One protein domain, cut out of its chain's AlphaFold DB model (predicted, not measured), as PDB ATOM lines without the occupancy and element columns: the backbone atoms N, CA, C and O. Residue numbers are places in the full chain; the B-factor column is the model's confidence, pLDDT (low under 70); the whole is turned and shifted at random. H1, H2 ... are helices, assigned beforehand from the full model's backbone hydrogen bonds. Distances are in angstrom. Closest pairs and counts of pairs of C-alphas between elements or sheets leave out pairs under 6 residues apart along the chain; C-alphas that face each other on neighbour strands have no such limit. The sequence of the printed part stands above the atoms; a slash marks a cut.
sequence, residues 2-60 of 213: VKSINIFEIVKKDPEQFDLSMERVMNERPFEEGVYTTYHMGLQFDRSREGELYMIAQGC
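This is residues 2 to 60 of the 213 residues of an uncharacterized protein of Helicobacter suis (UniProt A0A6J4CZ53). Little regular structure is present: two short helices, H1 and then H2, stand apart along a chain that is mostly loop, and a long stretch, residues 29 to 60, runs from H2 out into a wide loop and folds back before its end. H1 is at one end of the longest axis, and residues 42 to 47, at the turn of the loop, stick out. The printed part has 59 residues, with no named strand; the class is all helix, with only 14 residues in named elements. It is only just compact, close to loose, with a radius of gyration of the C-alphas of 11.9 A and spans of 35 by 26 by 16 A.

H1, residues 7 to 13, and H2, residues 22 to 28, are apart. Eight residues form a short link between them. In both helices every O i to N i+4 pair is within hydrogen-bond range.

H1 begins at C-alpha 7 (548.448, 405.193, 326.610); H2 ends at C-alpha 28 (533.145, 402.913, 329.990). Each measures 10.0 A.

The C-alphas farthest apart, Lys 13 and Cys 60, are 35.7 A apart. The printed part has no cut, and no printed residue is under 70 in pLDDT.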
ATOM      1  N   VAL A   2     544.624 399.767 334.412       93.56
ATOM      2  CA  VAL A   2     544.392 399.285 333.046       93.56
ATOM      3  C   VAL A   2     545.717 398.781 332.493       93.56
ATOM      4  O   VAL A   2     546.669 399.550 332.359       93.56
ATOM      5  N   LYS A   3     545.774 397.476 332.237       93.50
ATOM      6  CA  LYS A   3     546.950 396.781 331.709       93.50
ATOM      7  C   LYS A   3     546.796 396.461 330.230       93.50
ATOM      8  O   LYS A   3     545.698 396.585 329.696       93.50
ATOM      9  N   SER A   4     547.880 396.000 329.608       94.25
ATOM     10  CA  SER A   4     547.913 395.596 328.192       94.25
ATOM     11  C   SER A   4     547.628 396.734 327.209       94.25
ATOM     12  O   SER A   4     547.270 396.482 326.067       94.25
ATOM     13  N   ILE A   5     547.829 397.979 327.636       93.62
ATOM     14  CA  ILE A   5     547.732 399.166 326.783       93.62
ATOM     15  C   ILE A   5     549.039 399.946 326.836       93.62
ATOM     16  O   ILE A   5     549.814 399.806 327.782       93.62
ATOM     17  N   ASN A   6     549.242 400.808 325.844       94.44
ATOM     18  CA  ASN A   6     550.229 401.873 325.919       94.44
ATOM     19  C   ASN A   6     549.528 403.209 325.650       94.44
ATOM     20  O   ASN A   6     549.293 403.574 324.497       94.44
ATOM     21  N   ILE A   7     549.187 403.933 326.720       93.19
ATOM     22  CA  ILE A   7     548.448 405.193 326.610       93.19
ATOM     23  C   ILE A   7     549.203 406.250 325.798       93.19
ATOM     24  O   ILE A   7     548.576 407.062 325.128       93.19
ATOM     25  N   PHE A   8     550.538 406.218 325.789       93.88
ATOM     26  CA  PHE A   8     551.329 407.171 325.014       93.88
ATOM     27  C   PHE A   8     551.120 406.983 323.511       93.88
ATOM     28  O   PHE A   8     551.029 407.966 322.785       93.88
ATOM     29  N   GLU A   9     550.995 405.742 323.040       94.00
ATOM     30  CA  GLU A   9     550.714 405.460 321.627       94.00
ATOM     31  C   GLU A   9     549.270 405.791 321.244       94.00
ATOM     32  O   GLU A   9     549.024 406.259 320.133       94.00
ATOM     33  N   ILE A  10     548.324 405.595 322.166       91.50
ATOM     34  CA  ILE A  10     546.916 405.971 321.971       91.50
ATOM     35  C   ILE A  10     546.806 407.494 321.837       91.50
ATOM     36  O   ILE A  10     546.337 407.985 320.815       91.50
ATOM     37  N   VAL A  11     547.349 408.243 322.803       92.31
ATOM     38  CA  VAL A  11     547.310 409.715 322.822       92.31
ATOM     39  C   VAL A  11     548.047 410.332 321.636       92.31
ATOM     40  O   VAL A  11     547.611 411.350 321.110       92.31
ATOM     41  N   LYS A  12     549.152 409.729 321.174       94.12
ATOM     42  CA  LYS A  12     549.856 410.201 319.967       94.12
ATOM     43  C   LYS A  12     548.990 410.124 318.710       94.12
ATOM     44  O   LYS A  12     549.164 410.955 317.822       94.12
ATOM     45  N   LYS A  13     548.124 409.111 318.601       93.12
ATOM     46  CA  LYS A  13     547.230 408.928 317.448       93.12
ATOM     47  C   LYS A  13     545.985 409.792 317.567       93.12
ATOM     48  O   LYS A  13     545.582 410.402 316.584       93.12
ATOM     49  N   ASP A  14     545.401 409.814 318.757       91.62
ATOM     50  CA  ASP A  14     544.162 410.515 319.050       91.62
ATOM     51  C   ASP A  14     544.136 410.947 320.529       91.62
ATOM     52  O   ASP A  14     543.821 410.146 321.416       91.62
ATOM     53  N   PRO A  15     544.492 412.211 320.819       89.69
ATOM     54  CA  PRO A  15     544.479 412.740 322.177       89.69
ATOM     55  C   PRO A  15     543.097 412.727 322.840       89.69
ATOM     56  O   PRO A  15     543.035 412.702 324.069       89.69
ATOM     57  N   GLU A  16     542.002 412.734 322.070       88.75
ATOM     58  CA  GLU A  16     540.636 412.771 322.612       88.75
ATOM     59  C   GLU A  16     540.247 411.459 323.308       88.75
ATOM     60  O   GLU A  16     539.339 411.440 324.139       88.75
ATOM     61  N   GLN A  17     540.972 410.365 323.044       84.88
ATOM     62  CA  GLN A  17     540.747 409.069 323.695       84.88
ATOM     63  C   GLN A  17     541.257 409.003 325.137       84.88
ATOM     64  O   GLN A  17     540.993 408.019 325.834       84.88
ATOM     65  N   PHE A  18     542.008 410.003 325.605       85.44
ATOM     66  CA  PHE A  18     542.523 410.003 326.968       85.44
ATOM     67  C   PHE A  18     541.642 410.806 327.916       85.44
ATOM     68  O   PHE A  18     541.636 412.035 327.911       85.44
ATOM     69  N   ASP A  19     540.950 410.076 328.787       82.50
ATOM     70  CA  ASP A  19     540.164 410.636 329.878       82.50
ATOM     71  C   ASP A  19     540.932 410.553 331.208       82.50
ATOM     72  O   ASP A  19     541.453 409.500 331.586       82.50
ATOM     73  N   LEU A  20     540.986 411.671 331.938       82.12
ATOM     74  CA  LEU A  20     541.600 411.769 333.267       82.12
ATOM     75  C   LEU A  20     540.668 411.302 334.401       82.12
ATOM     76  O   LEU A  20     541.084 411.229 335.559       82.12
ATOM     77  N   SER A  21     539.413 410.976 334.095       89.81
ATOM     78  CA  SER A  21     538.445 410.432 335.037       89.81
ATOM     79  C   SER A  21     538.644 408.931 335.220       89.81
ATOM     80  O   SER A  21     538.333 408.117 334.350       89.81
ATOM     81  N   MET A  22     539.082 408.541 336.421       91.69
ATOM     82  CA  MET A  22     539.125 407.131 336.816       91.69
ATOM     83  C   MET A  22     537.739 406.470 336.726       91.69
ATOM     84  O   MET A  22     537.651 405.288 336.406       91.69
ATOM     85  N   GLU A  23     536.667 407.211 337.012       90.88
ATOM     86  CA  GLU A  23     535.293 406.706 336.953       90.88
ATOM     87  C   GLU A  23     534.913 406.320 335.520       90.88
ATOM     88  O   GLU A  23     534.557 405.165 335.286       90.88
ATOM     89  N   ARG A  24     535.125 407.218 334.550       91.19
ATOM     90  CA  ARG A  24     534.837 406.949 333.136       91.19
ATOM     91  C   ARG A  24     535.724 405.848 332.576       91.19
ATOM     92  O   ARG A  24     535.213 404.888 332.009       91.19
ATOM     93  N   VAL A  25     537.035 405.901 332.825       93.50
ATOM     94  CA  VAL A  25     537.967 404.860 332.356       93.50
ATOM     95  C   VAL A  25     537.557 403.473 332.860       93.50
ATOM     96  O   VAL A  25     537.581 402.510 332.096       93.50
ATOM     97  N   MET A  26     537.164 403.341 334.130       93.94
ATOM     98  CA  MET A  26     536.825 402.036 334.710       93.94
ATOM     99  C   MET A  26     535.410 401.550 334.347       93.94
ATOM    100  O   MET A  26     535.207 400.332 334.270       93.94
ATOM    101  N   ASN A  27     534.460 402.466 334.121       92.81
ATOM    102  CA  ASN A  27     533.069 402.150 333.779       92.81
ATOM    103  C   ASN A  27     532.854 401.966 332.270       92.81
ATOM    104  O   ASN A  27     532.292 400.953 331.860       92.81
ATOM    105  N   GLU A  28     533.314 402.915 331.452       93.94
ATOM    106  CA  GLU A  28     533.145 402.913 329.990       93.94
ATOM    107  C   GLU A  28     534.143 401.976 329.302       93.94
ATOM    108  O   GLU A  28     533.853 401.452 328.231       93.94
ATOM    109  N   ARG A  29     535.297 401.727 329.937       93.31
ATOM    110  CA  ARG A  29     536.368 400.855 329.428       93.31
ATOM    111  C   ARG A  29     536.758 401.177 327.975       93.31
ATOM    112  O   ARG A  29     536.702 400.296 327.118       93.31
ATOM    113  N   PRO A  30     537.191 402.418 327.694       92.12
ATOM    114  CA  PRO A  30     537.362 402.914 326.326       92.12
ATOM    115  C   PRO A  30     538.492 402.224 325.545       92.12
ATOM    116  O   PRO A  30     538.511 402.253 324.320       92.12
ATOM    117  N   PHE A  31     539.444 401.593 326.235       91.81
ATOM    118  CA  PHE A  31     540.572 400.902 325.616       91.81
ATOM    119  C   PHE A  31     540.238 399.423 325.385       91.81
ATOM    120  O   PHE A  31     540.187 398.653 326.347       91.81
ATOM    121  N   GLU A  32     540.034 399.045 324.121       88.19
ATOM    122  CA  GLU A  32     539.553 397.718 323.697       88.19
ATOM    123  C   GLU A  32     540.477 396.567 324.132       88.19
ATOM    124  O   GLU A  32     540.013 395.563 324.668       88.19
ATOM    125  N   GLU A  33     541.795 396.736 323.997       89.75
ATOM    126  CA  GLU A  33     542.795 395.744 324.433       89.75
ATOM    127  C   GLU A  33     543.101 395.814 325.945       89.75
ATOM    128  O   GLU A  33     543.909 395.048 326.479       89.75
ATOM    129  N   GLY A  34     542.455 396.743 326.656       92.06
ATOM    130  CA  GLY A  34     542.688 397.011 328.064       92.06
ATOM    131  C   GLY A  34     542.206 395.897 328.983       92.06
ATOM    132  O   GLY A  34     541.047 395.486 328.970       92.06
ATOM    133  N   VAL A  35     543.085 395.461 329.884       94.56
ATOM    134  CA  VAL A  35     542.730 394.569 330.991       94.56
ATOM    135  C   VAL A  35     542.484 395.403 332.247       94.56
ATOM    136  O   VAL A  35     543.414 395.868 332.912       94.56
ATOM    137  N   TYR A  36     541.206 395.593 332.575       94.06
ATOM    138  CA  TYR A  36     540.746 396.420 333.691       94.06
ATOM    139  C   TYR A  36     540.710 395.617 334.982       94.06
ATOM    140  O   TYR A  36     540.011 394.611 335.095       94.06
ATOM    141  N   THR A  37     541.451 396.082 335.978       90.69
ATOM    142  CA  THR A  37     541.586 395.393 337.262       90.69
ATOM    143  C   THR A  37     541.491 396.370 338.425       90.69
ATOM    144  O   THR A  37     541.959 397.511 338.353       90.69
ATOM    145  N   THR A  38     540.887 395.919 339.522       89.81
ATOM    146  CA  THR A  38     540.818 396.649 340.791       89.81
ATOM    147  C   THR A  38     541.531 395.852 341.874       89.81
ATOM    148  O   THR A  38     541.524 394.622 341.876       89.81
ATOM    149  N   TYR A  39     542.178 396.563 342.793       85.81
ATOM    150  CA  TYR A  39     542.894 395.977 343.919       85.81
ATOM    151  C   TYR A  39     542.588 396.786 345.172       85.81
ATOM    152  O   TYR A  39     542.260 397.970 345.094       85.81
ATOM    153  N   HIS A  40     542.707 396.150 346.335       84.94
ATOM    154  CA  HIS A  40     542.709 396.890 347.594       84.94
ATOM    155  C   HIS A  40     543.975 397.759 347.700       84.94
ATOM    156  O   HIS A  40     545.007 397.430 347.116       84.94
ATOM    157  N   MET A  41     543.908 398.829 348.499       80.38
ATOM    158  CA  MET A  41     544.962 399.856 348.613       80.38
ATOM    159  C   MET A  41     546.343 399.339 349.022       80.38
ATOM    160  O   MET A  41     547.351 399.933 348.660       80.38
ATOM    161  N   GLY A  42     546.410 398.224 349.749       79.50
ATOM    162  CA  GLY A  42     547.671 397.556 350.090       79.50
ATOM    163  C   GLY A  42     548.314 396.838 348.900       79.50
ATOM    164  O   GLY A  42     548.793 395.724 349.094       79.50
ATOM    165  N   LEU A  43     548.222 397.415 347.692       72.81
ATOM    166  CA  LEU A  43     548.638 396.839 346.417       72.81
ATOM    167  C   LEU A  43     549.950 396.070 346.585       72.81
ATOM    168  O   LEU A  43     550.947 396.591 347.081       72.81
ATOM    169  N   GLN A  44     549.928 394.810 346.167       72.06
ATOM    170  CA  GLN A  44     551.124 393.983 346.161       72.06
ATOM    171  C   GLN A  44     552.076 394.432 345.053       72.06
ATOM    172  O   GLN A  44     551.679 395.154 344.141       72.06
ATOM    173  N   PHE A  45     553.329 393.983 345.129       83.00
ATOM    174  CA  PHE A  45     554.291 394.211 344.059       83.00
ATOM    175  C   PHE A  45     553.692 393.790 342.716       83.00
ATOM    176  O   PHE A  45     553.221 392.661 342.563       83.00
ATOM    177  N   ASP A  46     553.726 394.708 341.761       84.12
ATOM    178  CA  ASP A  46     553.216 394.484 340.424       84.12
ATOM    179  C   ASP A  46     554.212 395.009 339.395       84.12
ATOM    180  O   ASP A  46     554.852 396.044 339.591       84.12
ATOM    181  N   ARG A  47     554.359 394.273 338.293       86.81
ATOM    182  CA  ARG A  47     555.221 394.678 337.186       86.81
ATOM    183  C   ARG A  47     554.384 395.454 336.180       86.81
ATOM    184  O   ARG A  47     553.609 394.846 335.441       86.81
ATOM    185  N   SER A  48     554.600 396.761 336.125       86.00
ATOM    186  CA  SER A  48     553.997 397.639 335.123       86.00
ATOM    187  C   SER A  48     554.829 397.687 333.845       86.00
ATOM    188  O   SER A  48     556.061 397.631 333.885       86.00
ATOM    189  N   ARG A  49     554.148 397.780 332.704       93.06
ATOM    190  CA  ARG A  49     554.754 398.070 331.399       93.06
ATOM    191  C   ARG A  49     554.588 399.549 331.059       93.06
ATOM    192  O   ARG A  49     553.796 400.259 331.676       93.06
ATOM    193  N   GLU A  50     555.360 400.012 330.081       94.62
ATOM    194  CA  GLU A  50     555.251 401.380 329.578       94.62
ATOM    195  C   GLU A  50     553.821 401.681 329.107       94.62
ATOM    196  O   GLU A  50     553.225 400.905 328.364       94.62
ATOM    197  N   GLY A  51     553.290 402.820 329.553       93.38
ATOM    198  CA  GLY A  51     551.981 403.318 329.143       93.38
ATOM    199  C   GLY A  51     550.778 402.602 329.768       93.38
ATOM    200  O   GLY A  51     549.650 402.926 329.402       93.38
ATOM    201  N   GLU A  52     550.978 401.675 330.710       94.62
ATOM    202  CA  GLU A  52     549.881 401.130 331.518       94.62
ATOM    203  C   GLU A  52     549.385 402.159 332.545       94.62
ATOM    204  O   GLU A  52     550.157 402.948 333.093       94.62
ATOM    205  N   LEU A  53     548.080 402.137 332.838       92.81
ATOM    206  CA  LEU A  53     547.454 403.129 333.711       92.81
ATOM    207  C   LEU A  53     547.337 402.627 335.149       92.81
ATOM    208  O   LEU A  53     546.583 401.691 335.457       92.81
ATOM    209  N   TYR A  54     548.023 403.328 336.050       90.69
ATOM    210  CA  TYR A  54     547.887 403.177 337.492       90.69
ATOM    211  C   TYR A  54     547.109 404.366 338.068       90.69
ATOM    212  O   TYR A  54     547.599 405.489 338.099       90.69
ATOM    213  N   MET A  55     545.877 404.112 338.509       90.81
ATOM    214  CA  MET A  55     544.974 405.129 339.058       90.81
ATOM    215  C   MET A  55     544.722 404.820 340.529       90.81
ATOM    216  O   MET A  55     544.397 403.680 340.871       90.81
ATOM    217  N   ILE A  56     544.875 405.830 341.384       89.12
ATOM    218  CA  ILE A  56     544.687 405.721 342.831       89.12
ATOM    219  C   ILE A  56     543.614 406.717 343.250       89.12
ATOM    220  O   ILE A  56     543.788 407.920 343.076       89.12
ATOM    221  N   ALA A  57     542.547 406.221 343.872       87.38
ATOM    222  CA  ALA A  57     541.673 407.060 344.675       87.38
ATOM    223  C   ALA A  57     542.245 407.153 346.087       87.38
ATOM    224  O   ALA A  57     542.288 406.162 346.819       87.38
ATOM    225  N   GLN A  58     542.704 408.343 346.461       85.81
ATOM    226  CA  GLN A  58     543.079 408.624 347.840       85.81
ATOM    227  C   GLN A  58     541.816 408.738 348.694       85.81
ATOM    228  O   GLN A  58     540.798 409.269 348.249       85.81
ATOM    229  N   GLY A  59     541.886 408.223 349.921       84.06
ATOM    230  CA  GLY A  59     540.803 408.390 350.884       84.06
ATOM    231  C   GLY A  59     540.562 409.868 351.200       84.06
ATOM    232  O   GLY A  59     541.474 410.690 351.120       84.06
ATOM    233  N   CYS A  60     539.332 410.196 351.581       87.44
ATOM    234  CA  CYS A  60     538.949 411.512 352.080       87.44
ATOM    235  C   CYS A  60     538.624 411.453 353.583       87.44
ATOM    236  O   CYS A  60     538.588 410.381 354.191       87.44
TER     237      CYS A  60